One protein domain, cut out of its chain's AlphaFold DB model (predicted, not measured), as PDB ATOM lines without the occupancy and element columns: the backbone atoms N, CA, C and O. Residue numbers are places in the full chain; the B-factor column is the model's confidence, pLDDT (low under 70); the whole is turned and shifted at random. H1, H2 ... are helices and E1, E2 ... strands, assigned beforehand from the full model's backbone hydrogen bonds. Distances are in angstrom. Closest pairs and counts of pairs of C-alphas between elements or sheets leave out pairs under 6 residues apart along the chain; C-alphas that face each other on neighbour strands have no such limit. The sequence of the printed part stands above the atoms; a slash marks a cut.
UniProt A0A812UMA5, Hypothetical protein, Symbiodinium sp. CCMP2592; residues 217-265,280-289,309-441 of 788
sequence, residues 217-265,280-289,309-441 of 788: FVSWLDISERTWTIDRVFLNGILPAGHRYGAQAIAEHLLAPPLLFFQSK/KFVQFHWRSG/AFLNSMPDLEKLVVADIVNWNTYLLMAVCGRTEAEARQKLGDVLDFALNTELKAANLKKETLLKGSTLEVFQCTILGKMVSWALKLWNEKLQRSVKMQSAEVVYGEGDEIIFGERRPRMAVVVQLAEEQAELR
ATOM      1  N   PHE A 217     489.779 402.329 406.569       67.56
ATOM      2  CA  PHE A 217     488.585 402.356 405.731       67.56
ATOM      3  C   PHE A 217     488.143 403.800 405.574       67.56
ATOM      4  O   PHE A 217     487.870 404.478 406.567       67.56
ATOM      5  N   VAL A 218     488.033 404.261 404.334       78.50
ATOM      6  CA  VAL A 218     487.363 405.525 404.041       78.50
ATOM      7  C   VAL A 218     485.948 405.172 403.615       78.50
ATOM      8  O   VAL A 218     485.738 404.312 402.773       78.50
ATOM      9  N   SER A 219     484.938 405.778 404.225       82.38
ATOM     10  CA  SER A 219     483.564 405.583 403.766       82.38
ATOM     11  C   SER A 219     482.784 406.870 403.903       82.38
ATOM     12  O   SER A 219     483.003 407.616 404.856       82.38
ATOM     13  N   TRP A 220     481.868 407.122 402.977       86.00
ATOM     14  CA  TRP A 220     480.982 408.276 403.025       86.00
ATOM     15  C   TRP A 220     479.593 407.911 402.519       86.00
ATOM     16  O   TRP A 220     479.420 407.007 401.703       86.00
ATOM     17  N   LEU A 221     478.593 408.637 403.010       84.75
ATOM     18  CA  LEU A 221     477.206 408.492 402.594       84.75
ATOM     19  C   LEU A 221     476.793 409.722 401.788       84.75
ATOM     20  O   LEU A 221     476.729 410.830 402.326       84.75
ATOM     21  N   ASP A 222     476.456 409.513 400.520       87.25
ATOM     22  CA  ASP A 222     475.734 410.494 399.726       87.25
ATOM     23  C   ASP A 222     474.228 410.309 399.937       87.25
ATOM     24  O   ASP A 222     473.594 409.393 399.415       87.25
ATOM     25  N   ILE A 223     473.653 411.200 400.744       84.12
ATOM     26  CA  ILE A 223     472.223 411.210 401.069       84.12
ATOM     27  C   ILE A 223     471.381 411.509 399.820       84.12
ATOM     28  O   ILE A 223     470.282 410.976 399.683       84.12
ATOM     29  N   SER A 224     471.882 412.362 398.921       84.75
ATOM     30  CA  SER A 224     471.141 412.789 397.732       84.75
ATOM     31  C   SER A 224     471.058 411.677 396.692       84.75
ATOM     32  O   SER A 224     469.993 411.454 396.121       84.75
ATOM     33  N   GLU A 225     472.146 410.927 396.532       88.25
ATOM     34  CA  GLU A 225     472.216 409.764 395.646       88.25
ATOM     35  C   GLU A 225     471.802 408.459 396.333       88.25
ATOM     36  O   GLU A 225     471.902 407.394 395.721       88.25
ATOM     37  N   ARG A 226     471.401 408.507 397.613       91.31
ATOM     38  CA  ARG A 226     471.072 407.321 398.429       91.31
ATOM     39  C   ARG A 226     472.158 406.244 398.329       91.31
ATOM     40  O   ARG A 226     471.871 405.046 398.261       91.31
ATOM     41  N   THR A 227     473.410 406.698 398.283       91.75
ATOM     42  CA  THR A 227     474.579 405.886 397.960       91.75
ATOM     43  C   THR A 227     475.547 405.885 399.125       91.75
ATOM     44  O   THR A 227     475.997 406.933 399.579       91.75
ATOM     45  N   TRP A 228     475.909 404.698 399.591       89.81
ATOM     46  CA  TRP A 228     476.952 404.531 400.588       89.81
ATOM     47  C   TRP A 228     478.211 403.997 399.913       89.81
ATOM     48  O   TRP A 228     478.211 402.895 399.367       89.81
ATOM     49  N   THR A 229     479.277 404.789 399.932       90.38
ATOM     50  CA  THR A 229     480.550 404.415 399.325       90.38
ATOM     51  C   THR A 229     481.540 403.984 400.393       90.38
ATOM     52  O   THR A 229     481.760 404.688 401.378       90.38
ATOM     53  N   ILE A 230     482.151 402.826 400.177       87.56
ATOM     54  CA  ILE A 230     483.304 402.310 400.904       87.56
ATOM     55  C   ILE A 230     484.487 402.424 399.949       87.56
ATOM     56  O   ILE A 230     484.537 401.722 398.945       87.56
ATOM     57  N   ASP A 231     485.412 403.316 400.245       83.75
ATOM     58  CA  ASP A 231     486.583 403.607 399.434       83.75
ATOM     59  C   ASP A 231     487.850 403.084 400.097       83.75
ATOM     60  O   ASP A 231     488.009 403.151 401.321       83.75
ATOM     61  N   ARG A 232     488.749 402.560 399.260       67.81
ATOM     62  CA  ARG A 232     490.086 402.097 399.641       67.81
ATOM     63  C   ARG A 232     490.094 401.298 400.936       67.81
ATOM     64  O   ARG A 232     490.574 401.732 401.983       67.81
ATOM     65  N   VAL A 233     489.569 400.083 400.839       61.31
ATOM     66  CA  VAL A 233     489.638 399.074 401.899       61.31
ATOM     67  C   VAL A 233     491.088 398.583 402.016       61.31
ATOM     68  O   VAL A 233     491.427 397.507 401.523       61.31
ATOM     69  N   PHE A 234     491.966 399.373 402.640       56.75
ATOM     70  CA  PHE A 234     493.357 398.989 402.864       56.75
ATOM     71  C   PHE A 234     493.431 397.947 403.975       56.75
ATOM     72  O   PHE A 234     493.546 398.241 405.165       56.75
ATOM     73  N   LEU A 235     493.387 396.686 403.560       53.28
ATOM     74  CA  LEU A 235     493.748 395.555 404.399       53.28
ATOM     75  C   LEU A 235     495.275 395.415 404.320       53.28
ATOM     76  O   LEU A 235     495.761 394.589 403.554       53.28
ATOM     77  N   ASN A 236     496.019 396.272 405.031       48.59
ATOM     78  CA  ASN A 236     497.492 396.399 405.015       48.59
ATOM     79  C   ASN A 236     498.246 395.134 405.504       48.59
ATOM     80  O   ASN A 236     499.064 395.195 406.412       48.59
ATOM     81  N   GLY A 237     497.951 393.944 404.977       43.94
ATOM     82  CA  GLY A 237     498.526 392.674 405.440       43.94
ATOM     83  C   GLY A 237     498.063 392.226 406.835       43.94
ATOM     84  O   GLY A 237     498.342 391.101 407.226       43.94
ATOM     85  N   ILE A 238     497.306 393.061 407.553       45.19
ATOM     86  CA  ILE A 238     496.798 392.809 408.915       45.19
ATOM     87  C   ILE A 238     495.788 391.664 408.939       45.19
ATOM     88  O   ILE A 238     495.635 390.959 409.933       45.19
ATOM     89  N   LEU A 239     495.066 391.477 407.836       43.41
ATOM     90  CA  LEU A 239     494.102 390.400 407.714       43.41
ATOM     91  C   LEU A 239     494.707 389.289 406.868       43.41
ATOM     92  O   LEU A 239     494.753 389.431 405.642       43.41
ATOM     93  N   PRO A 240     495.150 388.178 407.485       39.94
ATOM     94  CA  PRO A 240     495.579 387.021 406.723       39.94
ATOM     95  C   PRO A 240     494.456 386.589 405.779       39.94
ATOM     96  O   PRO A 240     493.278 386.542 406.160       39.94
ATOM     97  N   ALA A 241     494.821 386.279 404.533       41.31
ATOM     98  CA  ALA A 241     493.877 385.805 403.530       41.31
ATOM     99  C   ALA A 241     493.017 384.665 404.118       41.31
ATOM    100  O   ALA A 241     493.524 383.736 404.751       41.31
ATOM    101  N   GLY A 242     491.692 384.774 403.980       38.44
ATOM    102  CA  GLY A 242     490.736 383.788 404.497       38.44
ATOM    103  C   GLY A 242     490.266 383.969 405.951       38.44
ATOM    104  O   GLY A 242     489.429 383.183 406.392       38.44
ATOM    105  N   HIS A 243     490.726 384.986 406.691       39.94
ATOM    106  CA  HIS A 243     490.283 385.233 408.075       39.94
ATOM    107  C   HIS A 243     489.183 386.309 408.167       39.94
ATOM    108  O   HIS A 243     489.143 387.261 407.389       39.94
ATOM    109  N   ARG A 244     488.256 386.149 409.128       40.12
ATOM    110  CA  ARG A 244     487.020 386.957 409.260       40.12
ATOM    111  C   ARG A 244     487.180 388.275 410.037       40.12
ATOM    112  O   ARG A 244     486.211 389.023 410.125       40.12
ATOM    113  N   TYR A 245     488.356 388.575 410.589       37.72
ATOM    114  CA  TYR A 245     488.539 389.677 411.548       37.72
ATOM    115  C   TYR A 245     488.222 391.074 410.980       37.72
ATOM    116  O   TYR A 245     487.641 391.898 411.677       37.72
ATOM    117  N   GLY A 246     488.480 391.324 409.690       46.06
ATOM    118  CA  GLY A 246     488.104 392.597 409.055       46.06
ATOM    119  C   GLY A 246     486.609 392.786 408.893       46.06
ATOM    120  O   GLY A 246     486.112 393.894 409.044       46.06
ATOM    121  N   ALA A 247     485.879 391.702 408.620       41.94
ATOM    122  CA  ALA A 247     484.437 391.771 408.440       41.94
ATOM    123  C   ALA A 247     483.734 392.213 409.726       41.94
ATOM    124  O   ALA A 247     482.752 392.943 409.650       41.94
ATOM    125  N   GLN A 248     484.261 391.812 410.887       39.44
ATOM    126  CA  GLN A 248     483.759 392.242 412.187       39.44
ATOM    127  C   GLN A 248     484.111 393.705 412.487       39.44
ATOM    128  O   GLN A 248     483.207 394.459 412.817       39.44
ATOM    129  N   ALA A 249     485.362 394.138 412.290       49.22
ATOM    130  CA  ALA A 249     485.752 395.537 412.509       49.22
ATOM    131  C   ALA A 249     484.966 396.510 411.610       49.22
ATOM    132  O   ALA A 249     484.544 397.574 412.051       49.22
ATOM    133  N   ILE A 250     484.705 396.118 410.360       52.06
ATOM    134  CA  ILE A 250     483.918 396.910 409.410       52.06
ATOM    135  C   ILE A 250     482.435 396.865 409.771       52.06
ATOM    136  O   ILE A 250     481.776 397.893 409.759       52.06
ATOM    137  N   ALA A 251     481.906 395.702 410.153       46.28
ATOM    138  CA  ALA A 251     480.553 395.600 410.688       46.28
ATOM    139  C   ALA A 251     480.360 396.492 411.926       46.28
ATOM    140  O   ALA A 251     479.379 397.222 411.997       46.28
ATOM    141  N   GLU A 252     481.305 396.503 412.863       47.75
ATOM    142  CA  GLU A 252     481.308 397.383 414.037       47.75
ATOM    143  C   GLU A 252     481.418 398.865 413.634       47.75
ATOM    144  O   GLU A 252     480.650 399.691 414.129       47.75
ATOM    145  N   HIS A 253     482.259 399.189 412.646       53.22
ATOM    146  CA  HIS A 253     482.330 400.506 411.998       53.22
ATOM    147  C   HIS A 253     481.037 400.930 411.313       53.22
ATOM    148  O   HIS A 253     480.866 402.108 411.064       53.22
ATOM    149  N   LEU A 254     480.142 400.009 410.980       49.50
ATOM    150  CA  LEU A 254     478.855 400.309 410.348       49.50
ATOM    151  C   LEU A 254     477.704 400.286 411.334       49.50
ATOM    152  O   LEU A 254     476.613 400.779 411.055       49.50
ATOM    153  N   LEU A 255     477.981 399.743 412.514       45.44
ATOM    154  CA  LEU A 255     477.102 399.734 413.656       45.44
ATOM    155  C   LEU A 255     477.302 400.918 414.591       45.44
ATOM    156  O   LEU A 255     476.431 401.114 415.451       45.44
ATOM    157  N   ALA A 256     478.408 401.659 414.477       51.78
ATOM    158  CA  ALA A 256     478.568 402.901 415.216       51.78
ATOM    159  C   ALA A 256     477.370 403.820 414.892       51.78
ATOM    160  O   ALA A 256     476.863 403.811 413.768       51.78
ATOM    161  N   PRO A 257     476.819 404.551 415.876       45.00
ATOM    162  CA  PRO A 257     475.725 405.470 415.621       45.00
ATOM    163  C   PRO A 257     476.086 406.383 414.450       45.00
ATOM    164  O   PRO A 257     477.177 406.947 414.453       45.00
ATOM    165  N   PRO A 258     475.189 406.604 413.481       46.72
ATOM    166  CA  PRO A 258     475.454 407.496 412.364       46.72
ATOM    167  C   PRO A 258     475.952 408.872 412.767       46.72
ATOM    168  O   PRO A 258     476.752 409.481 412.072       46.72
ATOM    169  N   LEU A 259     475.512 409.350 413.930       39.22
ATOM    170  CA  LEU A 259     475.971 410.599 414.524       39.22
ATOM    171  C   LEU A 259     477.499 410.651 414.739       39.22
ATOM    172  O   LEU A 259     478.056 411.746 414.749       39.22
ATOM    173  N   LEU A 260     478.181 409.505 414.860       40.81
ATOM    174  CA  LEU A 260     479.646 409.398 414.863       40.81
ATOM    175  C   LEU A 260     480.245 409.522 413.450       40.81
ATOM    176  O   LEU A 260     481.353 410.033 413.309       40.81
ATOM    177  N   PHE A 261     479.508 409.129 412.406       48.06
ATOM    178  CA  PHE A 261     479.922 409.256 411.001       48.06
ATOM    179  C   PHE A 261     479.620 410.627 410.389       48.06
ATOM    180  O   PHE A 261     480.214 410.992 409.380       48.06
ATOM    181  N   PHE A 262     478.699 411.392 410.985       47.47
ATOM    182  CA  PHE A 262     478.206 412.676 410.471       47.47
ATOM    183  C   PHE A 262     478.691 413.884 411.279       47.47
ATOM    184  O   PHE A 262     477.998 414.902 411.360       47.47
ATOM    185  N   GLN A 263     479.891 413.816 411.864       36.69
ATOM    186  CA  GLN A 263     480.506 415.007 412.441       36.69
ATOM    187  C   GLN A 263     480.926 415.962 411.318       36.69
ATOM    188  O   GLN A 263     481.905 415.737 410.608       36.69
ATOM    189  N   SER A 264     480.180 417.055 411.157       33.59
ATOM    190  CA  SER A 264     480.549 418.156 410.273       33.59
ATOM    191  C   SER A 264     481.796 418.860 410.815       33.59
ATOM    192  O   SER A 264     481.691 419.855 411.534       33.59
ATOM    193  N   LYS A 265     482.994 418.387 410.471       32.84
ATOM    194  CA  LYS A 265     484.166 419.264 410.511       32.84
ATOM    195  C   LYS A 265     484.114 420.145 409.270       32.84
ATOM    196  O   LYS A 265     484.542 419.758 408.190       32.84
ATOM    197  N   LYS A 280     478.373 415.746 401.225       40.78
ATOM    198  CA  LYS A 280     479.001 415.860 402.555       40.78
ATOM    199  C   LYS A 280     480.059 414.758 402.677       40.78
ATOM    200  O   LYS A 280     479.718 413.585 402.585       40.78
ATOM    201  N   PHE A 281     481.316 415.135 402.895       35.47
ATOM    202  CA  PHE A 281     482.455 414.214 402.981       35.47
ATOM    203  C   PHE A 281     482.923 414.054 404.427       35.47
ATOM    204  O   PHE A 281     483.048 415.053 405.137       35.47
ATOM    205  N   VAL A 282     483.219 412.822 404.850       37.69
ATOM    206  CA  VAL A 282     483.855 412.546 406.147       37.69
ATOM    207  C   VAL A 282     484.889 411.425 405.978       37.69
ATOM    208  O   VAL A 282     484.590 410.395 405.384       37.69
ATOM    209  N   GLN A 283     486.119 411.645 406.453       37.28
ATOM    210  CA  GLN A 283     487.248 410.708 406.367       37.28
ATOM    211  C   GLN A 283     487.623 410.216 407.772       37.28
ATOM    212  O   GLN A 283     487.695 411.021 408.700       37.28
ATOM    213  N   PHE A 284     487.913 408.919 407.922       41.38
ATOM    214  CA  PHE A 284     488.212 408.296 409.216       41.38
ATOM    215  C   PHE A 284     489.517 407.497 409.190       41.38
ATOM    216  O   PHE A 284     489.917 406.976 408.152       41.38
ATOM    217  N   HIS A 285     490.163 407.409 410.355       35.34
ATOM    218  CA  HIS A 285     491.330 406.567 410.618       35.34
ATOM    219  C   HIS A 285     490.988 405.695 411.827       35.34
ATOM    220  O   HIS A 285     490.560 406.231 412.851       35.34
ATOM    221  N   TRP A 286     491.142 404.378 411.717       37.06
ATOM    222  CA  TRP A 286     490.880 403.459 412.826       37.06
ATOM    223  C   TRP A 286     492.197 402.982 413.425       37.06
ATOM    224  O   TRP A 286     493.121 402.650 412.695       37.06
ATOM    225  N   ARG A 287     492.281 402.918 414.755       34.09
ATOM    226  CA  ARG A 287     493.324 402.176 415.468       34.09
ATOM    227  C   ARG A 287     492.635 401.195 416.404       34.09
ATOM    228  O   ARG A 287     491.752 401.588 417.165       34.09
ATOM    229  N   SER A 288     493.039 399.932 416.344       30.55
ATOM    230  CA  SER A 288     492.622 398.904 417.300       30.55
ATOM    231  C   SER A 288     492.910 399.395 418.731       30.55
ATOM    232  O   SER A 288     494.074 399.556 419.091       30.55
ATOM    233  N   GLY A 289     491.865 399.713 419.515       31.25
ATOM    234  CA  GLY A 289     491.979 400.001 420.954       31.25
ATOM    235  C   GLY A 289     491.271 401.240 421.543       31.25
ATOM    236  O   GLY A 289     491.248 401.339 422.763       31.25
ATOM    237  N   ALA A 309     465.887 408.985 415.830       55.66
ATOM    238  CA  ALA A 309     465.149 409.829 414.890       55.66
ATOM    239  C   ALA A 309     465.966 410.098 413.617       55.66
ATOM    240  O   ALA A 309     465.427 410.032 412.514       55.66
ATOM    241  N   PHE A 310     467.277 410.323 413.756       56.28
ATOM    242  CA  PHE A 310     468.172 410.471 412.609       56.28
ATOM    243  C   PHE A 310     468.295 409.166 411.806       56.28
ATOM    244  O   PHE A 310     468.175 409.186 410.582       56.28
ATOM    245  N   LEU A 311     468.474 408.027 412.485       55.53
ATOM    246  CA  LEU A 311     468.520 406.700 411.865       55.53
ATOM    247  C   LEU A 311     467.231 406.363 411.106       55.53
ATOM    248  O   LEU A 311     467.291 405.895 409.973       55.53
ATOM    249  N   ASN A 312     466.076 406.658 411.700       61.75
ATOM    250  CA  ASN A 312     464.771 406.464 411.072       61.75
ATOM    251  C   ASN A 312     464.534 407.442 409.912       61.75
ATOM    252  O   ASN A 312     463.786 407.122 408.990       61.75
ATOM    253  N   SER A 313     465.187 408.610 409.936       58.66
ATOM    254  CA  SER A 313     465.153 409.600 408.853       58.66
ATOM    255  C   SER A 313     466.147 409.330 407.724       58.66
ATOM    256  O   SER A 313     466.128 410.059 406.731       58.66
ATOM    257  N   MET A 314     467.022 408.319 407.849       62.34
ATOM    258  CA  MET A 314     467.903 407.981 406.738       62.34
ATOM    259  C   MET A 314     467.056 407.573 405.533       62.34
ATOM    260  O   MET A 314     466.210 406.672 405.667       62.34
ATOM    261  N   PRO A 315     467.286 408.205 404.367       64.62
ATOM    262  CA  PRO A 315     466.618 407.795 403.149       64.62
ATOM    263  C   PRO A 315     466.924 406.326 402.869       64.62
ATOM    264  O   PRO A 315     467.962 405.802 403.281       64.62
ATOM    265  N   ASP A 316     465.993 405.663 402.195       82.88
ATOM    266  CA  ASP A 316     466.135 404.267 401.798       82.88
ATOM    267  C   ASP A 316     467.417 404.132 400.981       82.88
ATOM    268  O   ASP A 316     467.548 404.739 399.919       82.88
ATOM    269  N   LEU A 317     468.409 403.425 401.527       87.19
ATOM    270  CA  LEU A 317     469.678 403.242 400.843       87.19
ATOM    271  C   LEU A 317     469.430 402.358 399.620       87.19
ATOM    272  O   LEU A 317     469.029 401.204 399.763       87.19
ATOM    273  N   GLU A 318     469.678 402.904 398.436       93.81
ATOM    274  CA  GLU A 318     469.432 402.223 397.160       93.81
ATOM    275  C   GLU A 318     470.710 401.618 396.591       93.81
ATOM    276  O   GLU A 318     470.662 400.668 395.816       93.81
ATOM    277  N   LYS A 319     471.873 402.147 396.979       94.69
ATOM    278  CA  LYS A 319     473.140 401.782 396.354       94.69
ATOM    279  C   LYS A 319     474.273 401.740 397.369       94.69
ATOM    280  O   LYS A 319     474.397 402.595 398.244       94.69
ATOM    281  N   LEU A 320     475.136 400.746 397.218       94.31
ATOM    282  CA  LEU A 320     476.389 400.619 397.944       94.31
ATOM    283  C   LEU A 320     477.520 400.491 396.931       94.31
ATOM    284  O   LEU A 320     477.488 399.620 396.069       94.31
ATOM    285  N   VAL A 321     478.514 401.365 397.006       93.62
ATOM    286  CA  VAL A 321     479.671 401.349 396.106       93.62
ATOM    287  C   VAL A 321     480.888 400.939 396.905       93.62
ATOM    288  O   VAL A 321     481.239 401.599 397.872       93.62
ATOM    289  N   VAL A 322     481.557 399.868 396.501       91.31
ATOM    290  CA  VAL A 322     482.876 399.534 397.035       91.31
ATOM    291  C   VAL A 322     483.913 399.972 396.013       91.31
ATOM    292  O   VAL A 322     484.095 399.288 395.009       91.31
ATOM    293  N   ALA A 323     484.497 401.149 396.221       88.75
ATOM    294  CA  ALA A 323     485.431 401.812 395.316       88.75
ATOM    295  C   ALA A 323     486.887 401.409 395.596       88.75
ATOM    296  O   ALA A 323     487.217 400.999 396.711       88.75
ATOM    297  N   ASP A 324     487.731 401.519 394.562       82.19
ATOM    298  CA  ASP A 324     489.177 401.258 394.608       82.19
ATOM    299  C   ASP A 324     489.513 399.958 395.366       82.19
ATOM    300  O   ASP A 324     490.186 399.936 396.401       82.19
ATOM    301  N   ILE A 325     488.954 398.837 394.889       73.50
ATOM    302  CA  ILE A 325     489.107 397.530 395.537       73.50
ATOM    303  C   ILE A 325     490.557 397.060 395.418       73.50
ATOM    304  O   ILE A 325     490.973 396.505 394.402       73.50
ATOM    305  N   VAL A 326     491.287 397.186 396.522       68.06
ATOM    306  CA  VAL A 326     492.673 396.712 396.663       68.06
ATOM    307  C   VAL A 326     492.779 395.266 397.166       68.06
ATOM    308  O   VAL A 326     493.857 394.674 397.169       68.06
ATOM    309  N   ASN A 327     491.668 394.657 397.597       80.62
ATOM    310  CA  ASN A 327     491.666 393.276 398.073       80.62
ATOM    311  C   ASN A 327     491.783 392.287 396.901       80.62
ATOM    312  O   ASN A 327     490.856 392.165 396.102       80.62
ATOM    313  N   TRP A 328     492.883 391.528 396.859       85.31
ATOM    314  CA  TRP A 328     493.178 390.584 395.774       85.31
ATOM    315  C   TRP A 328     492.083 389.535 395.546       85.31
ATOM    316  O   TRP A 328     491.676 389.343 394.405       85.31
ATOM    317  N   ASN A 329     491.543 388.916 396.608       89.81
ATOM    318  CA  ASN A 329     490.457 387.930 396.498       89.81
ATOM    319  C   ASN A 329     489.263 388.496 395.720       89.81
ATOM    320  O   ASN A 329     488.789 387.907 394.752       89.81
ATOM    321  N   THR A 330     488.795 389.668 396.145       88.81
ATOM    322  CA  THR A 330     487.631 390.318 395.544       88.81
ATOM    323  C   THR A 330     487.961 390.821 394.147       88.81
ATOM    324  O   THR A 330     487.191 390.577 393.224       88.81
ATOM    325  N   TYR A 331     489.121 391.459 393.965       89.50
ATOM    326  CA  TYR A 331     489.570 391.938 392.661       89.50
ATOM    327  C   TYR A 331     489.602 390.808 391.632       89.50
ATOM    328  O   TYR A 331     488.970 390.899 390.582       89.50
ATOM    329  N   LEU A 332     490.287 389.713 391.963       91.12
ATOM    330  CA  LEU A 332     490.485 388.588 391.065       91.12
ATOM    331  C   LEU A 332     489.158 387.923 390.689       91.12
ATOM    332  O   LEU A 332     488.874 387.732 389.508       91.12
ATOM    333  N   LEU A 333     488.329 387.600 391.684       94.00
ATOM    334  CA  LEU A 333     487.066 386.904 391.446       94.00
ATOM    335  C   LEU A 333     486.073 387.786 390.682       94.00
ATOM    336  O   LEU A 333     485.461 387.319 389.724       94.00
ATOM    337  N   MET A 334     485.957 389.069 391.021       95.06
ATOM    338  CA  MET A 334     485.048 389.980 390.316       95.06
ATOM    339  C   MET A 334     485.550 390.332 388.910       95.06
ATOM    340  O   MET A 334     484.742 390.492 387.998       95.06
ATOM    341  N   ALA A 335     486.868 390.375 388.687       91.44
ATOM    342  CA  ALA A 335     487.436 390.578 387.358       91.44
ATOM    343  C   ALA A 335     487.262 389.365 386.429       91.44
ATOM    344  O   ALA A 335     487.304 389.536 385.211       91.44
ATOM    345  N   VAL A 336     487.086 388.155 386.961       92.56
ATOM    346  CA  VAL A 336     486.847 386.939 386.160       92.56
ATOM    347  C   VAL A 336     485.355 386.618 386.038       92.56
ATOM    348  O   VAL A 336     484.942 385.995 385.062       92.56
ATOM    349  N   CYS A 337     484.542 387.054 387.001       93.75
ATOM    350  CA  CYS A 337     483.115 386.765 387.050       93.75
ATOM    351  C   CYS A 337     482.394 387.120 385.742       93.75
ATOM    352  O   CYS A 337     482.539 388.225 385.215       93.75
ATOM    353  N   GLY A 338     481.617 386.165 385.220       84.88
ATOM    354  CA  GLY A 338     480.819 386.338 384.003       84.88
ATOM    355  C   GLY A 338     481.629 386.470 382.708       84.88
ATOM    356  O   GLY A 338     481.046 386.736 381.659       84.88
ATOM    357  N   ARG A 339     482.956 386.289 382.757       88.06
ATOM    358  CA  ARG A 339     483.826 386.290 381.574       88.06
ATOM    359  C   ARG A 339     484.120 384.877 381.108       88.06
ATOM    360  O   ARG A 339     484.101 383.921 381.884       88.06
ATOM    361  N   THR A 340     484.448 384.748 379.831       86.50
ATOM    362  CA  THR A 340     484.993 383.494 379.311       86.50
ATOM    363  C   THR A 340     486.393 383.246 379.876       86.50
ATOM    364  O   THR A 340     487.129 384.174 380.216       86.50
ATOM    365  N   GLU A 341     486.805 381.980 379.953       81.31
ATOM    366  CA  GLU A 341     488.148 381.623 380.432       81.31
ATOM    367  C   GLU A 341     489.258 382.252 379.568       81.31
ATOM    368  O   GLU A 341     490.307 382.629 380.087       81.31
ATOM    369  N   ALA A 342     489.007 382.428 378.266       85.56
ATOM    370  CA  ALA A 342     489.922 383.105 377.351       85.56
ATOM    371  C   ALA A 342     490.085 384.598 377.687       85.56
ATOM    372  O   ALA A 342     491.212 385.082 377.772       85.56
ATOM    373  N   GLU A 343     488.987 385.317 377.943       86.25
ATOM    374  CA  GLU A 343     489.021 386.733 378.347       86.25
ATOM    375  C   GLU A 343     489.676 386.925 379.720       86.25
ATOM    376  O   GLU A 343     490.423 387.881 379.937       86.25
ATOM    377  N   ALA A 344     489.412 386.002 380.649       81.81
ATOM    378  CA  ALA A 344     490.030 385.997 381.967       81.81
ATOM    379  C   ALA A 344     491.554 385.822 381.862       81.81
ATOM    380  O   ALA A 344     492.299 386.641 382.406       81.81
ATOM    381  N   ARG A 345     492.019 384.817 381.102       82.69
ATOM    382  CA  ARG A 345     493.453 384.603 380.841       82.69
ATOM    383  C   ARG A 345     494.090 385.786 380.121       82.69
ATOM    384  O   ARG A 345     495.174 386.201 380.507       82.69
ATOM    385  N   GLN A 346     493.414 386.383 379.139       84.00
ATOM    386  CA  GLN A 346     493.949 387.541 378.420       84.00
ATOM    387  C   GLN A 346     494.211 388.738 379.351       84.00
ATOM    388  O   GLN A 346     495.192 389.453 379.161       84.00
ATOM    389  N   LYS A 347     493.357 388.963 380.359       74.25
ATOM    390  CA  LYS A 347     493.507 390.088 381.297       74.25
ATOM    391  C   LYS A 347     494.457 389.819 382.462       74.25
ATOM    392  O   LYS A 347     494.976 390.771 383.045       74.25
ATOM    393  N   LEU A 348     494.629 388.564 382.868       72.81
ATOM    394  CA  LEU A 348     495.336 388.232 384.109       72.81
ATOM    395  C   LEU A 348     496.595 387.378 383.899       72.81
ATOM    396  O   LEU A 348     497.371 387.254 384.840       72.81
ATOM    397  N   GLY A 349     496.835 386.874 382.684       79.62
ATOM    398  CA  GLY A 349     498.016 386.090 382.313       79.62
ATOM    399  C   GLY A 349     497.965 384.630 382.778       79.62
ATOM    400  O   GLY A 349     496.961 384.162 383.309       79.62
ATOM    401  N   ASP A 350     499.071 383.903 382.595       72.38
ATOM    402  CA  ASP A 350     499.174 382.470 382.929       72.38
ATOM    403  C   ASP A 350     499.292 382.206 384.442       72.38
ATOM    404  O   ASP A 350     498.917 381.141 384.932       72.38
ATOM    405  N   VAL A 351     499.740 383.206 385.214       65.69
ATOM    406  CA  VAL A 351     499.797 383.164 386.692       65.69
ATOM    407  C   VAL A 351     498.388 383.120 387.308       65.69
ATOM    408  O   VAL A 351     498.213 382.734 388.470       65.69
ATOM    409  N   LEU A 352     497.363 383.439 386.507       74.06
ATOM    410  CA  LEU A 352     495.962 383.436 386.902       74.06
ATOM    411  C   LEU A 352     495.525 382.096 387.483       74.06
ATOM    412  O   LEU A 352     494.856 382.095 388.505       74.06
ATOM    413  N   ASP A 353     495.862 380.965 386.863       81.62
ATOM    414  CA  ASP A 353     495.228 379.695 387.235       81.62
ATOM    415  C   ASP A 353     495.598 379.268 388.670       81.62
ATOM    416  O   ASP A 353     494.746 378.775 389.415       81.62
ATOM    417  N   PHE A 354     496.835 379.520 389.114       85.25
ATOM    418  CA  PHE A 354     497.246 379.231 390.493       85.25
ATOM    419  C   PHE A 354     496.593 380.183 391.505       85.25
ATOM    420  O   PHE A 354     496.004 379.734 392.496       85.25
ATOM    421  N   ALA A 355     496.661 381.493 391.247       85.94
ATOM    422  CA  ALA A 355     496.069 382.495 392.129       85.94
ATOM    423  C   ALA A 355     494.543 382.321 392.211       85.94
ATOM    424  O   ALA A 355     493.971 382.305 393.298       85.94
ATOM    425  N   LEU A 356     493.887 382.080 391.075       89.06
ATOM    426  CA  LEU A 356     492.443 381.912 390.979       89.06
ATOM    427  C   LEU A 356     491.958 380.700 391.762       89.06
ATOM    428  O   LEU A 356     490.982 380.808 392.495       89.06
ATOM    429  N   ASN A 357     492.639 379.556 391.656       90.00
ATOM    430  CA  ASN A 357     492.277 378.366 392.428       90.00
ATOM    431  C   ASN A 357     492.420 378.595 393.942       90.00
ATOM    432  O   ASN A 357     491.585 378.123 394.718       90.00
ATOM    433  N   THR A 358     493.442 379.347 394.357       89.94
ATOM    434  CA  THR A 358     493.643 379.735 395.762       89.94
ATOM    435  C   THR A 358     492.493 380.613 396.255       89.94
ATOM    436  O   THR A 358     491.879 380.311 397.282       89.94
ATOM    437  N   GLU A 359     492.121 381.635 395.482       90.94
ATOM    438  CA  GLU A 359     491.045 382.558 395.848       90.94
ATOM    439  C   GLU A 359     489.648 381.925 395.770       90.94
ATOM    440  O   GLU A 359     488.802 382.183 396.628       90.94
ATOM    441  N   LEU A 360     489.409 381.029 394.805       92.12
ATOM    442  CA  LEU A 360     488.194 380.211 394.721       92.12
ATOM    443  C   LEU A 360     488.020 379.353 395.978       92.12
ATOM    444  O   LEU A 360     486.933 379.305 396.557       92.12
ATOM    445  N   LYS A 361     489.103 378.714 396.441       92.00
ATOM    446  CA  LYS A 361     489.092 377.913 397.668       92.00
ATOM    447  C   LYS A 361     488.816 378.780 398.899       92.00
ATOM    448  O   LYS A 361     487.988 378.395 399.721       92.00
ATOM    449  N   ALA A 362     489.439 379.957 399.000       86.62
ATOM    450  CA  ALA A 362     489.195 380.903 400.093       86.62
ATOM    451  C   ALA A 362     487.745 381.432 400.106       86.62
ATOM    452  O   ALA A 362     487.134 381.582 401.167       86.62
ATOM    453  N   ALA A 363     487.158 381.660 398.928       90.69
ATOM    454  CA  ALA A 363     485.762 382.069 398.785       90.69
ATOM    455  C   ALA A 363     484.758 380.917 398.991       90.69
ATOM    456  O   ALA A 363     483.570 381.184 399.187       90.69
ATOM    457  N   ASN A 364     485.227 379.661 399.015       94.56
ATOM    458  CA  ASN A 364     484.415 378.442 398.929       94.56
ATOM    459  C   ASN A 364     483.517 378.430 397.678       94.56
ATOM    460  O   ASN A 364     482.341 378.067 397.733       94.56
ATOM    461  N   LEU A 365     484.073 378.875 396.549       95.19
ATOM    462  CA  LEU A 365     483.378 379.014 395.276       95.19
ATOM    463  C   LEU A 365     483.929 377.997 394.268       95.19
ATOM    464  O   LEU A 365     485.137 377.787 394.166       95.19
ATOM    465  N   LYS A 366     483.048 377.355 393.497       94.31
ATOM    466  CA  LYS A 366     483.463 376.477 392.392       94.31
ATOM    467  C   LYS A 366     483.773 377.317 391.152       94.31
ATOM    468  O   LYS A 366     483.084 378.301 390.893       94.31
ATOM    469  N   LYS A 367     484.738 376.883 390.329       91.75
ATOM    470  CA  LYS A 367     485.075 377.547 389.050       91.75
ATOM    471  C   LYS A 367     483.851 377.700 388.134       91.75
ATOM    472  O   LYS A 367     483.688 378.726 387.491       91.75
ATOM    473  N   GLU A 368     482.948 376.721 388.126       90.81
ATOM    474  CA  GLU A 368     481.691 376.803 387.367       90.81
ATOM    475  C   GLU A 368     480.783 377.943 387.845       90.81
ATOM    476  O   GLU A 368     480.231 378.665 387.018       90.81
ATOM    477  N   THR A 369     480.665 378.139 389.162       92.75
ATOM    478  CA  THR A 369     479.899 379.242 389.758       92.75
ATOM    479  C   THR A 369     480.539 380.591 389.449       92.75
ATOM    480  O   THR A 369     479.824 381.554 389.231       92.75
ATOM    481  N   LEU A 370     481.868 380.671 389.361       93.44
ATOM    482  CA  LEU A 370     482.546 381.911 388.970       93.44
ATOM    483  C   LEU A 370     482.186 382.342 387.544       93.44
ATOM    484  O   LEU A 370     481.955 383.521 387.283       93.44
ATOM    485  N   LEU A 371     482.166 381.377 386.624       90.75
ATOM    486  CA  LEU A 371     481.980 381.631 385.196       90.75
ATOM    487  C   LEU A 371     480.502 381.775 384.809       90.75
ATOM    488  O   LEU A 371     480.191 382.514 383.881       90.75
ATOM    489  N   LYS A 372     479.600 381.052 385.486       91.56
ATOM    490  CA  LYS A 372     478.164 380.999 385.151       91.56
ATOM    491  C   LYS A 372     477.252 381.671 386.176       91.56
ATOM    492  O   LYS A 372     476.093 381.922 385.859       91.56
ATOM    493  N   GLY A 373     477.730 381.872 387.400       92.94
ATOM    494  CA  GLY A 373     476.958 382.498 388.466       92.94
ATOM    495  C   GLY A 373     476.766 383.985 388.216       92.94
ATOM    496  O   GLY A 373     477.494 384.611 387.441       92.94
ATOM    497  N   SER A 374     475.772 384.554 388.886       95.75
ATOM    498  CA  SER A 374     475.555 385.996 388.832       95.75
ATOM    499  C   SER A 374     476.695 386.748 389.526       95.75
ATOM    500  O   SER A 374     477.304 386.264 390.484       95.75
ATOM    501  N   THR A 375     476.947 387.979 389.085       96.31
ATOM    502  CA  THR A 375     477.927 388.876 389.711       96.31
ATOM    503  C   THR A 375     477.644 389.087 391.197       96.31
ATOM    504  O   THR A 375     478.575 389.159 391.996       96.31
ATOM    505  N   LEU A 376     476.365 389.098 391.592       96.81
ATOM    506  CA  LEU A 376     475.968 389.184 392.993       96.81
ATOM    507  C   LEU A 376     476.341 387.928 393.791       96.81
ATOM    508  O   LEU A 376     476.899 388.059 394.878       96.81
ATOM    509  N   GLU A 377     476.059 386.729 393.275       96.50
ATOM    510  CA  GLU A 377     476.407 385.469 393.951       96.50
ATOM    511  C   GLU A 377     477.919 385.347 394.149       96.50
ATOM    512  O   GLU A 377     478.380 385.012 395.240       96.50
ATOM    513  N   VAL A 378     478.705 385.676 393.116       96.69
ATOM    514  CA  VAL A 378     480.167 385.673 393.226       96.69
ATOM    515  C   VAL A 378     480.623 386.707 394.248       96.69
ATOM    516  O   VAL A 378     481.405 386.361 395.137       96.69
ATOM    517  N   PHE A 379     480.097 387.936 394.185       96.25
ATOM    518  CA  PHE A 379     480.428 388.988 395.143       96.25
ATOM    519  C   PHE A 379     480.151 388.545 396.580       96.25
ATOM    520  O   PHE A 379     481.053 388.606 397.411       96.25
ATOM    521  N   GLN A 380     478.960 388.013 396.867       95.62
ATOM    522  CA  GLN A 380     478.565 387.518 398.194       95.62
ATOM    523  C   GLN A 380     479.479 386.409 398.737       95.62
ATOM    524  O   GLN A 380     479.563 386.226 399.953       95.62
ATOM    525  N   CYS A 381     480.187 385.679 397.872       95.25
ATOM    526  CA  CYS A 381     481.168 384.676 398.282       95.25
ATOM    527  C   CYS A 381     482.572 385.251 398.546       95.25
ATOM    528  O   CYS A 381     483.340 384.629 399.293       95.25
ATOM    529  N   THR A 382     482.906 386.421 397.993       92.81
ATOM    530  CA  THR A 382     484.175 387.116 398.277       92.81
ATOM    531  C   THR A 382     484.253 387.567 399.737       92.81
ATOM    532  O   THR A 382     483.240 387.678 400.433       92.81
ATOM    533  N   ILE A 383     485.464 387.849 400.225       85.62
ATOM    534  CA  ILE A 383     485.661 388.392 401.582       85.62
ATOM    535  C   ILE A 383     484.885 389.708 401.757       85.62
ATOM    536  O   ILE A 383     484.203 389.898 402.766       85.62
ATOM    537  N   LEU A 384     484.939 390.581 400.750       86.44
ATOM    538  CA  LEU A 384     484.316 391.900 400.784       86.44
ATOM    539  C   LEU A 384     482.787 391.823 400.697       86.44
ATOM    540  O   LEU A 384     482.096 392.493 401.458       86.44
ATOM    541  N   GLY A 385     482.233 390.951 399.851       92.31
ATOM    542  CA  GLY A 385     480.779 390.769 399.792       92.31
ATOM    543  C   GLY A 385     480.205 390.037 401.003       92.31
ATOM    544  O   GLY A 385     479.088 390.350 401.427       92.31
ATOM    545  N   LYS A 386     480.969 389.143 401.650       90.38
ATOM    546  CA  LYS A 386     480.608 388.613 402.977       90.38
ATOM    547  C   LYS A 386     480.523 389.754 403.982       90.38
ATOM    548  O   LYS A 386     479.492 389.923 404.615       90.38
ATOM    549  N   MET A 387     481.557 390.577 404.083       85.25
ATOM    550  CA  MET A 387     481.558 391.744 404.964       85.25
ATOM    551  C   MET A 387     480.357 392.676 404.715       85.25
ATOM    552  O   MET A 387     479.656 393.010 405.667       85.25
ATOM    553  N   VAL A 388     480.059 393.027 403.459       89.56
ATOM    554  CA  VAL A 388     478.872 393.834 403.115       89.56
ATOM    555  C   VAL A 388     477.571 393.136 403.535       89.56
ATOM    556  O   VAL A 388     476.681 393.773 404.091       89.56
ATOM    557  N   SER A 389     477.459 391.816 403.346       93.12
ATOM    558  CA  SER A 389     476.287 391.044 403.793       93.12
ATOM    559  C   SER A 389     476.081 391.127 405.306       93.12
ATOM    560  O   SER A 389     474.953 391.275 405.774       93.12
ATOM    561  N   TRP A 390     477.167 391.022 406.075       88.12
ATOM    562  CA  TRP A 390     477.122 391.107 407.535       88.12
ATOM    563  C   TRP A 390     476.746 392.513 407.999       88.12
ATOM    564  O   TRP A 390     475.893 392.649 408.873       88.12
ATOM    565  N   ALA A 391     477.300 393.543 407.362       84.50
ATOM    566  CA  ALA A 391     476.926 394.926 407.614       84.50
ATOM    567  C   ALA A 391     475.431 395.182 407.384       84.50
ATOM    568  O   ALA A 391     474.754 395.707 408.264       84.50
ATOM    569  N   LEU A 392     474.894 394.755 406.236       89.06
ATOM    570  CA  LEU A 392     473.470 394.903 405.925       89.06
ATOM    571  C   LEU A 392     472.587 394.118 406.897       89.06
ATOM    572  O   LEU A 392     471.546 394.616 407.314       89.06
ATOM    573  N   LYS A 393     473.003 392.912 407.300       89.56
ATOM    574  CA  LYS A 393     472.277 392.116 408.297       89.56
ATOM    575  C   LYS A 393     472.164 392.862 409.628       89.56
ATOM    576  O   LYS A 393     471.072 392.975 410.174       89.56
ATOM    577  N   LEU A 394     473.276 393.395 410.117       83.81
ATOM    578  CA  LEU A 394     473.319 394.126 411.378       83.81
ATOM    579  C   LEU A 394     472.553 395.452 411.301       83.81
ATOM    580  O   LEU A 394     471.863 395.830 412.248       83.81
ATOM    581  N   TRP A 395     472.614 396.133 410.156       83.81
ATOM    582  CA  TRP A 395     471.805 397.320 409.894       83.81
ATOM    583  C   TRP A 395     470.304 396.993 409.934       83.81
ATOM    584  O   TRP A 395     469.538 397.667 410.624       83.81
ATOM    585  N   ASN A 396     469.888 395.913 409.273       88.19
ATOM    586  CA  ASN A 396     468.508 395.432 409.294       88.19
ATOM    587  C   ASN A 396     468.020 395.097 410.705       88.19
ATOM    588  O   ASN A 396     466.902 395.465 411.061       88.19
ATOM    589  N   GLU A 397     468.858 394.445 411.513       86.38
ATOM    590  CA  GLU A 397     468.553 394.123 412.911       86.38
ATOM    591  C   GLU A 397     468.365 395.390 413.755       86.38
ATOM    592  O   GLU A 397     467.370 395.507 414.469       86.38
ATOM    593  N   LYS A 398     469.272 396.372 413.639       83.31
ATOM    594  CA  LYS A 398     469.191 397.611 414.428       83.31
ATOM    595  C   LYS A 398     468.042 398.525 414.012       83.31
ATOM    596  O   LYS A 398     467.426 399.135 414.877       83.31
ATOM    597  N   LEU A 399     467.770 398.644 412.712       82.50
ATOM    598  CA  LEU A 399     466.742 399.557 412.194       82.50
ATOM    599  C   LEU A 399     465.413 398.900 411.881       82.50
ATOM    600  O   LEU A 399     464.534 399.554 411.328       82.50
ATOM    601  N   GLN A 400     465.254 397.617 412.211       84.44
ATOM    602  CA  GLN A 400     464.042 396.864 411.886       84.44
ATOM    603  C   GLN A 400     463.717 396.931 410.375       84.44
ATOM    604  O   GLN A 400     462.559 396.827 409.964       84.44
ATOM    605  N   ARG A 401     464.728 397.082 409.508       86.75
ATOM    606  CA  ARG A 401     464.596 397.135 408.037       86.75
ATOM    607  C   ARG A 401     464.917 395.778 407.408       86.75
ATOM    608  O   ARG A 401     465.335 394.856 408.103       86.75
ATOM    609  N   SER A 402     464.597 395.592 406.128       90.38
ATOM    610  CA  SER A 402     464.942 394.368 405.375       90.38
ATOM    611  C   SER A 402     465.608 394.740 404.055       90.38
ATOM    612  O   SER A 402     465.139 394.395 402.974       90.38
ATOM    613  N   VAL A 403     466.689 395.505 404.134       91.75
ATOM    614  CA  VAL A 403     467.506 395.870 402.979       91.75
ATOM    615  C   VAL A 403     468.333 394.662 402.550       91.75
ATOM    616  O   VAL A 403     469.040 394.051 403.355       91.75
ATOM    617  N   LYS A 404     468.255 394.302 401.271       95.06
ATOM    618  CA  LYS A 404     469.019 393.199 400.683       95.06
ATOM    619  C   LYS A 404     469.796 393.691 399.478       95.06
ATOM    620  O   LYS A 404     469.361 394.605 398.786       95.06
ATOM    621  N   MET A 405     470.899 393.019 399.174       96.38
ATOM    622  CA  MET A 405     471.564 393.193 397.886       96.38
ATOM    623  C   MET A 405     470.709 392.561 396.784       96.38
ATOM    624  O   MET A 405     470.372 391.381 396.871       96.38
ATOM    625  N   GLN A 406     470.357 393.347 395.770       96.81
ATOM    626  CA  GLN A 406     469.531 392.931 394.637       96.81
ATOM    627  C   GLN A 406     470.382 392.559 393.420       96.81
ATOM    628  O   GLN A 406     470.098 391.575 392.739       96.81
ATOM    629  N   SER A 407     471.434 393.330 393.154       97.06
ATOM    630  CA  SER A 407     472.390 393.070 392.079       97.06
ATOM    631  C   SER A 407     473.760 393.636 392.438       97.06
ATOM    632  O   SER A 407     473.885 394.471 393.332       97.06
ATOM    633  N   ALA A 408     474.797 393.155 391.756       97.25
ATOM    634  CA  ALA A 408     476.140 393.706 391.834       97.25
ATOM    635  C   ALA A 408     476.689 393.883 390.417       97.25
ATOM    636  O   ALA A 408     476.469 393.028 389.560       97.25
ATOM    637  N   GLU A 409     477.408 394.971 390.185       96.38
ATOM    638  CA  GLU A 409     478.031 395.320 388.914       96.38
ATOM    639  C   GLU A 409     479.484 395.726 389.153       96.38
ATOM    640  O   GLU A 409     479.808 396.370 390.148       96.38
ATOM    641  N   VAL A 410     480.369 395.341 388.236       95.00
ATOM    642  CA  VAL A 410     481.783 395.716 388.279       95.00
ATOM    643  C   VAL A 410     482.001 396.904 387.352       95.00
ATOM    644  O   VAL A 410     481.833 396.781 386.140       95.00
ATOM    645  N   VAL A 411     482.425 398.031 387.916       94.38
ATOM    646  CA  VAL A 411     482.748 399.253 387.178       94.38
ATOM    647  C   VAL A 411     484.254 399.462 387.228       94.38
ATOM    648  O   VAL A 411     484.857 399.407 388.297       94.38
ATOM    649  N   TYR A 412     484.872 399.701 386.075       92.06
ATOM    650  CA  TYR A 412     486.287 400.057 386.012       92.06
ATOM    651  C   TYR A 412     486.426 401.571 385.922       92.06
ATOM    652  O   TYR A 412     485.820 402.196 385.051       92.06
ATOM    653  N   GLY A 413     487.188 402.144 386.851       87.19
ATOM    654  CA  GLY A 413     487.494 403.568 386.878       87.19
ATOM    655  C   GLY A 413     488.642 403.930 385.940       87.19
ATOM    656  O   GLY A 413     489.300 403.066 385.359       87.19
ATOM    657  N   GLU A 414     488.904 405.229 385.816       89.19
ATOM    658  CA  GLU A 414     490.104 405.718 385.143       89.19
ATOM    659  C   GLU A 414     491.342 405.525 386.033       89.19
ATOM    660  O   GLU A 414     491.343 405.852 387.224       89.19
ATOM    661  N   GLY A 415     492.420 405.026 385.425       87.69
ATOM    662  CA  GLY A 415     493.713 404.832 386.073       87.69
ATOM    663  C   GLY A 415     493.972 403.408 386.566       87.69
ATOM    664  O   GLY A 415     493.083 402.557 386.626       87.69
ATOM    665  N   ASP A 416     495.232 403.181 386.928       86.50
ATOM    666  CA  ASP A 416     495.728 401.906 387.438       86.50
ATOM    667  C   ASP A 416     496.149 402.033 388.907       86.50
ATOM    668  O   ASP A 416     496.676 403.062 389.338       86.50
ATOM    669  N   GLU A 417     495.995 400.945 389.650       80.69
ATOM    670  CA  GLU A 417     496.509 400.742 391.000       80.69
ATOM    671  C   GLU A 417     497.440 399.538 391.054       80.69
ATOM    672  O   GLU A 417     497.377 398.637 390.220       80.69
ATOM    673  N   ILE A 418     498.344 399.531 392.033       76.25
ATOM    674  CA  ILE A 418     499.242 398.400 392.248       76.25
ATOM    675  C   ILE A 418     498.525 397.399 393.152       76.25
ATOM    676  O   ILE A 418     498.401 397.626 394.353       76.25
ATOM    677  N   ILE A 419     498.073 396.287 392.577       71.81
ATOM    678  CA  ILE A 419     497.430 395.193 393.308       71.81
ATOM    679  C   ILE A 419     498.321 393.966 393.166       71.81
ATOM    680  O   ILE A 419     498.624 393.535 392.056       71.81
ATOM    681  N   PHE A 420     498.761 393.421 394.304       72.94
ATOM    682  CA  PHE A 420     499.676 392.275 394.350       72.94
ATOM    683  C   PHE A 420     500.979 392.499 393.545       72.94
ATOM    684  O   PHE A 420     501.494 391.603 392.889       72.94
ATOM    685  N   GLY A 421     501.509 393.728 393.575       78.56
ATOM    686  CA  GLY A 421     502.750 394.103 392.881       78.56
ATOM    687  C   GLY A 421     502.594 394.444 391.394       78.56
ATOM    688  O   GLY A 421     503.552 394.912 390.782       78.56
ATOM    689  N   GLU A 422     501.402 394.295 390.815       78.44
ATOM    690  CA  GLU A 422     501.143 394.563 389.396       78.44
ATOM    691  C   GLU A 422     500.210 395.761 389.201       78.44
ATOM    692  O   GLU A 422     499.293 395.979 389.990       78.44
ATOM    693  N   ARG A 423     500.406 396.525 388.115       83.12
ATOM    694  CA  ARG A 423     499.465 397.585 387.722       83.12
ATOM    695  C   ARG A 423     498.180 396.971 387.179       83.12
ATOM    696  O   ARG A 423     498.209 396.178 386.238       83.12
ATOM    697  N   ARG A 424     497.056 397.348 387.772       82.81
ATOM    698  CA  ARG A 424     495.724 396.824 387.486       82.81
ATOM    699  C   ARG A 424     494.729 397.986 387.411       82.81
ATOM    700  O   ARG A 424     494.830 398.885 388.239       82.81
ATOM    701  N   PRO A 425     493.761 397.973 386.480       87.62
ATOM    702  CA  PRO A 425     492.742 399.015 386.422       87.62
ATOM    703  C   PRO A 425     491.987 399.137 387.744       87.62
ATOM    704  O   PRO A 425     491.629 398.119 388.343       87.62
ATOM    705  N   ARG A 426     491.688 400.365 388.168       89.31
ATOM    706  CA  ARG A 426     490.820 400.594 389.329       89.31
ATOM    707  C   ARG A 426     489.479 399.916 389.130       89.31
ATOM    708  O   ARG A 426     488.839 400.082 388.091       89.31
ATOM    709  N   MET A 427     489.049 399.163 390.133       92.25
ATOM    710  CA  MET A 427     487.801 398.417 390.084       92.25
ATOM    711  C   MET A 427     486.924 398.806 391.264       92.25
ATOM    712  O   MET A 427     487.342 398.709 392.417       92.25
ATOM    713  N   ALA A 428     485.693 399.192 390.956       93.62
ATOM    714  CA  ALA A 428     484.624 399.372 391.915       93.62
ATOM    715  C   ALA A 428     483.567 398.275 391.736       93.62
ATOM    716  O   ALA A 428     483.304 397.820 390.621       93.62
ATOM    717  N   VAL A 429     482.932 397.865 392.832       94.88
ATOM    718  CA  VAL A 429     481.731 397.025 392.800       94.88
ATOM    719  C   VAL A 429     480.550 397.866 393.255       94.88
ATOM    720  O   VAL A 429     480.500 398.326 394.393       94.88
ATOM    721  N   VAL A 430     479.596 398.066 392.355       96.19
ATOM    722  CA  VAL A 430     478.342 398.763 392.618       96.19
ATOM    723  C   VAL A 430     477.284 397.728 392.959       96.19
ATOM    724  O   VAL A 430     476.911 396.911 392.124       96.19
ATOM    725  N   VAL A 431     476.791 397.760 394.185       96.88
ATOM    726  CA  VAL A 431     475.751 396.875 394.694       96.88
ATOM    727  C   VAL A 431     474.449 397.656 394.781       96.88
ATOM    728  O   VAL A 431     474.355 398.629 395.526       96.88
ATOM    729  N   GLN A 432     473.439 397.225 394.033       97.00
ATOM    730  CA  GLN A 432     472.091 397.763 394.181       97.00
ATOM    731  C   GLN A 432     471.428 397.108 395.382       97.00
ATOM    732  O   GLN A 432     471.493 395.886 395.566       97.00
ATOM    733  N   LEU A 433     470.795 397.930 396.199       95.44
ATOM    734  CA  LEU A 433     470.081 397.533 397.390       95.44
ATOM    735  C   LEU A 433     468.589 397.720 397.148       95.44
ATOM    736  O   LEU A 433     468.148 398.718 396.586       95.44
ATOM    737  N   ALA A 434     467.809 396.750 397.597       93.75
ATOM    738  CA  ALA A 434     466.366 396.848 397.610       93.75
ATOM    739  C   ALA A 434     465.880 396.559 399.019       93.75
ATOM    740  O   ALA A 434     466.277 395.565 399.638       93.75
ATOM    741  N   GLU A 435     464.997 397.410 399.524       89.69
ATOM    742  CA  GLU A 435     464.221 397.042 400.690       89.69
ATOM    743  C   GLU A 435     463.206 395.974 400.277       89.69
ATOM    744  O   GLU A 435     462.456 396.123 399.309       89.69
ATOM    745  N   GLU A 436     463.199 394.857 400.996       85.06
ATOM    746  CA  GLU A 436     462.138 393.876 400.868       85.06
ATOM    747  C   GLU A 436     460.837 394.563 401.249       85.06
ATOM    748  O   GLU A 436     460.617 394.851 402.428       85.06
ATOM    749  N   GLN A 437     460.022 394.868 400.235       65.44
ATOM    750  CA  GLN A 437     458.835 395.693 400.386       65.44
ATOM    751  C   GLN A 437     458.081 395.338 401.662       65.44
ATOM    752  O   GLN A 437     457.701 394.182 401.895       65.44
ATOM    753  N   ALA A 438     457.810 396.375 402.452       54.62
ATOM    754  CA  ALA A 438     456.998 396.297 403.648       54.62
ATOM    755  C   ALA A 438     455.637 395.626 403.394       54.62
ATOM    756  O   ALA A 438     455.047 395.151 404.349       54.62
ATOM    757  N   GLU A 439     455.156 395.489 402.150       47.72
ATOM    758  CA  GLU A 439     453.977 394.683 401.804       47.72
ATOM    759  C   GLU A 439     454.089 393.199 402.179       47.72
ATOM    760  O   GLU A 439     453.094 392.611 402.591       47.72
ATOM    761  N   LEU A 440     455.265 392.573 402.083       52.22
ATOM    762  CA  LEU A 440     455.450 391.189 402.542       52.22
ATOM    763  C   LEU A 440     455.385 391.106 404.069       52.22
ATOM    764  O   LEU A 440     454.871 390.127 404.611       52.22
ATOM    765  N   ARG A 441     455.832 392.159 404.765       49.94
ATOM    766  CA  ARG A 441     455.625 392.317 406.209       49.94
ATOM    767  C   ARG A 441     454.160 392.621 406.519       49.94
ATOM    768  O   ARG A 441     453.600 391.944 407.357       49.94
TER     769      ARG A 441
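What this domain is: This is residues 217 to 265, 280 to 289 and 309 to 441 of the 788 residues of the protein "Hypothetical protein" of Symbiodinium sp. CCMP2592 (UniProt A0A812UMA5). A twisted sheet of five strands makes one layer of this domain, and the helices H4, H8 and H9 on one face of it make the second. H5, H6 and H7 gather round H4 at one end, H1 packs on H9, and H10 ends the printed part farthest from the mean of the C-alphas. The printed part has 192 residues, with ten named helices and five named strands in the order E1 E2 H1 H2 H3 E3 H4 H5 H6 H7 H8 H9 E4 E5 H10. The sheet runs E1 E2 E3 E5 E4 and is mixed, with E2 and E3 parallel; the class is mixed, helices and strands. The whole is compact, with a radius of gyration of the C-alphas of 17.0 A and spans of 54 by 40 by 31 A.

How they stand to each other: Begin at E1, residues 217 to 222, an edge strand that forms an antiparallel hairpin with E2, residues 227 to 234; look for N 220 and O 229, 2.9 A apart. E2 is parallel to E3, residues 319 to 323, at 22 degrees, with N 230 and O 321 at 2.8 A. E3 is antiparallel to E5, residues 422 to 435, with N 322 and O 429 at 2.8 A. E5 forms a hairpin with the other edge strand, E4, residues 403 to 419, with N 411 and O 428 at 2.9 A; E4 bends by 109 degrees at residue 416. H1, residues 245 to 255, only grazes the sheet. It touches H9, residues 383 to 399, closest at the C-alphas of Ala 247 and Met 387, 4.5 A, at a shallow tilt of 31 degrees, the same way. H9 lies over E3 at a height over the sheet of 6.7 A, slantwise to the strands at 37 degrees on the local plane. On the same face H8, residues 375 to 381, stands up from the sheet over E4; H8 and H9 touch only at the corner, with the C-alphas of Phe 379 and Gly 385 closest at 5.0 A. The hub is H4, residues 328 to 336, only just over E5 with 3 C-alphas. It touches H6, residues 352 to 363, closest at the C-alphas of Asn 329 and Glu 359, 5.4 A. It also touches H8, at a shallow tilt of 28 degrees, opposite ways, with the C-alphas of Met 334 and Phe 379 closest at 6.8 A. H7, residues 367 to 372, and H4 only just touch, with 3 pairs of C-alphas within 8 A, Leu 333 and Leu 370 closest at 7.2 A. H5, residues 341 to 348, is close to H4 but not clearly touching, the C-alphas of Val 336 and Ala 344 being closest at 5.3 A. H2, residues 258 to 261, H3, residues 309 to 312, and H10, residues 438 to 441, touch no helix. In H1 and H4 to H9 every O i to N i+4 pair is within hydrogen-bond range; H2, H3 and H10 are too short for such a pair.

Where its parts are: Find C-alpha 217 at (488.585, 402.356, 405.731), where E1 begins; E2 then covers 20.6 A. H1 is 15.4 A long and H6 15.7 A. H9 runs 24.4 A from C-alpha 383 at (485.661, 388.392, 401.582). E4 spans 31.5 A and E5 38.7 A, and H10 ends at C-alpha 441, (455.625, 392.317, 406.209).

The domain as a whole: The C-alphas farthest apart are those of Ala 309 and Asp 350, 54.1 A. Residues 266 to 279 and 290 to 308 are not printed; the C-alpha gaps are 10.1 A from 265 to 280 and 29.2 A from 289 to 309. Of the links that are printed whole, none is long. The mean pLDDT of the printed part is 75.9; residues under 70 include 232 to 265, 280 to 289, 309 to 315 and 437 to 441.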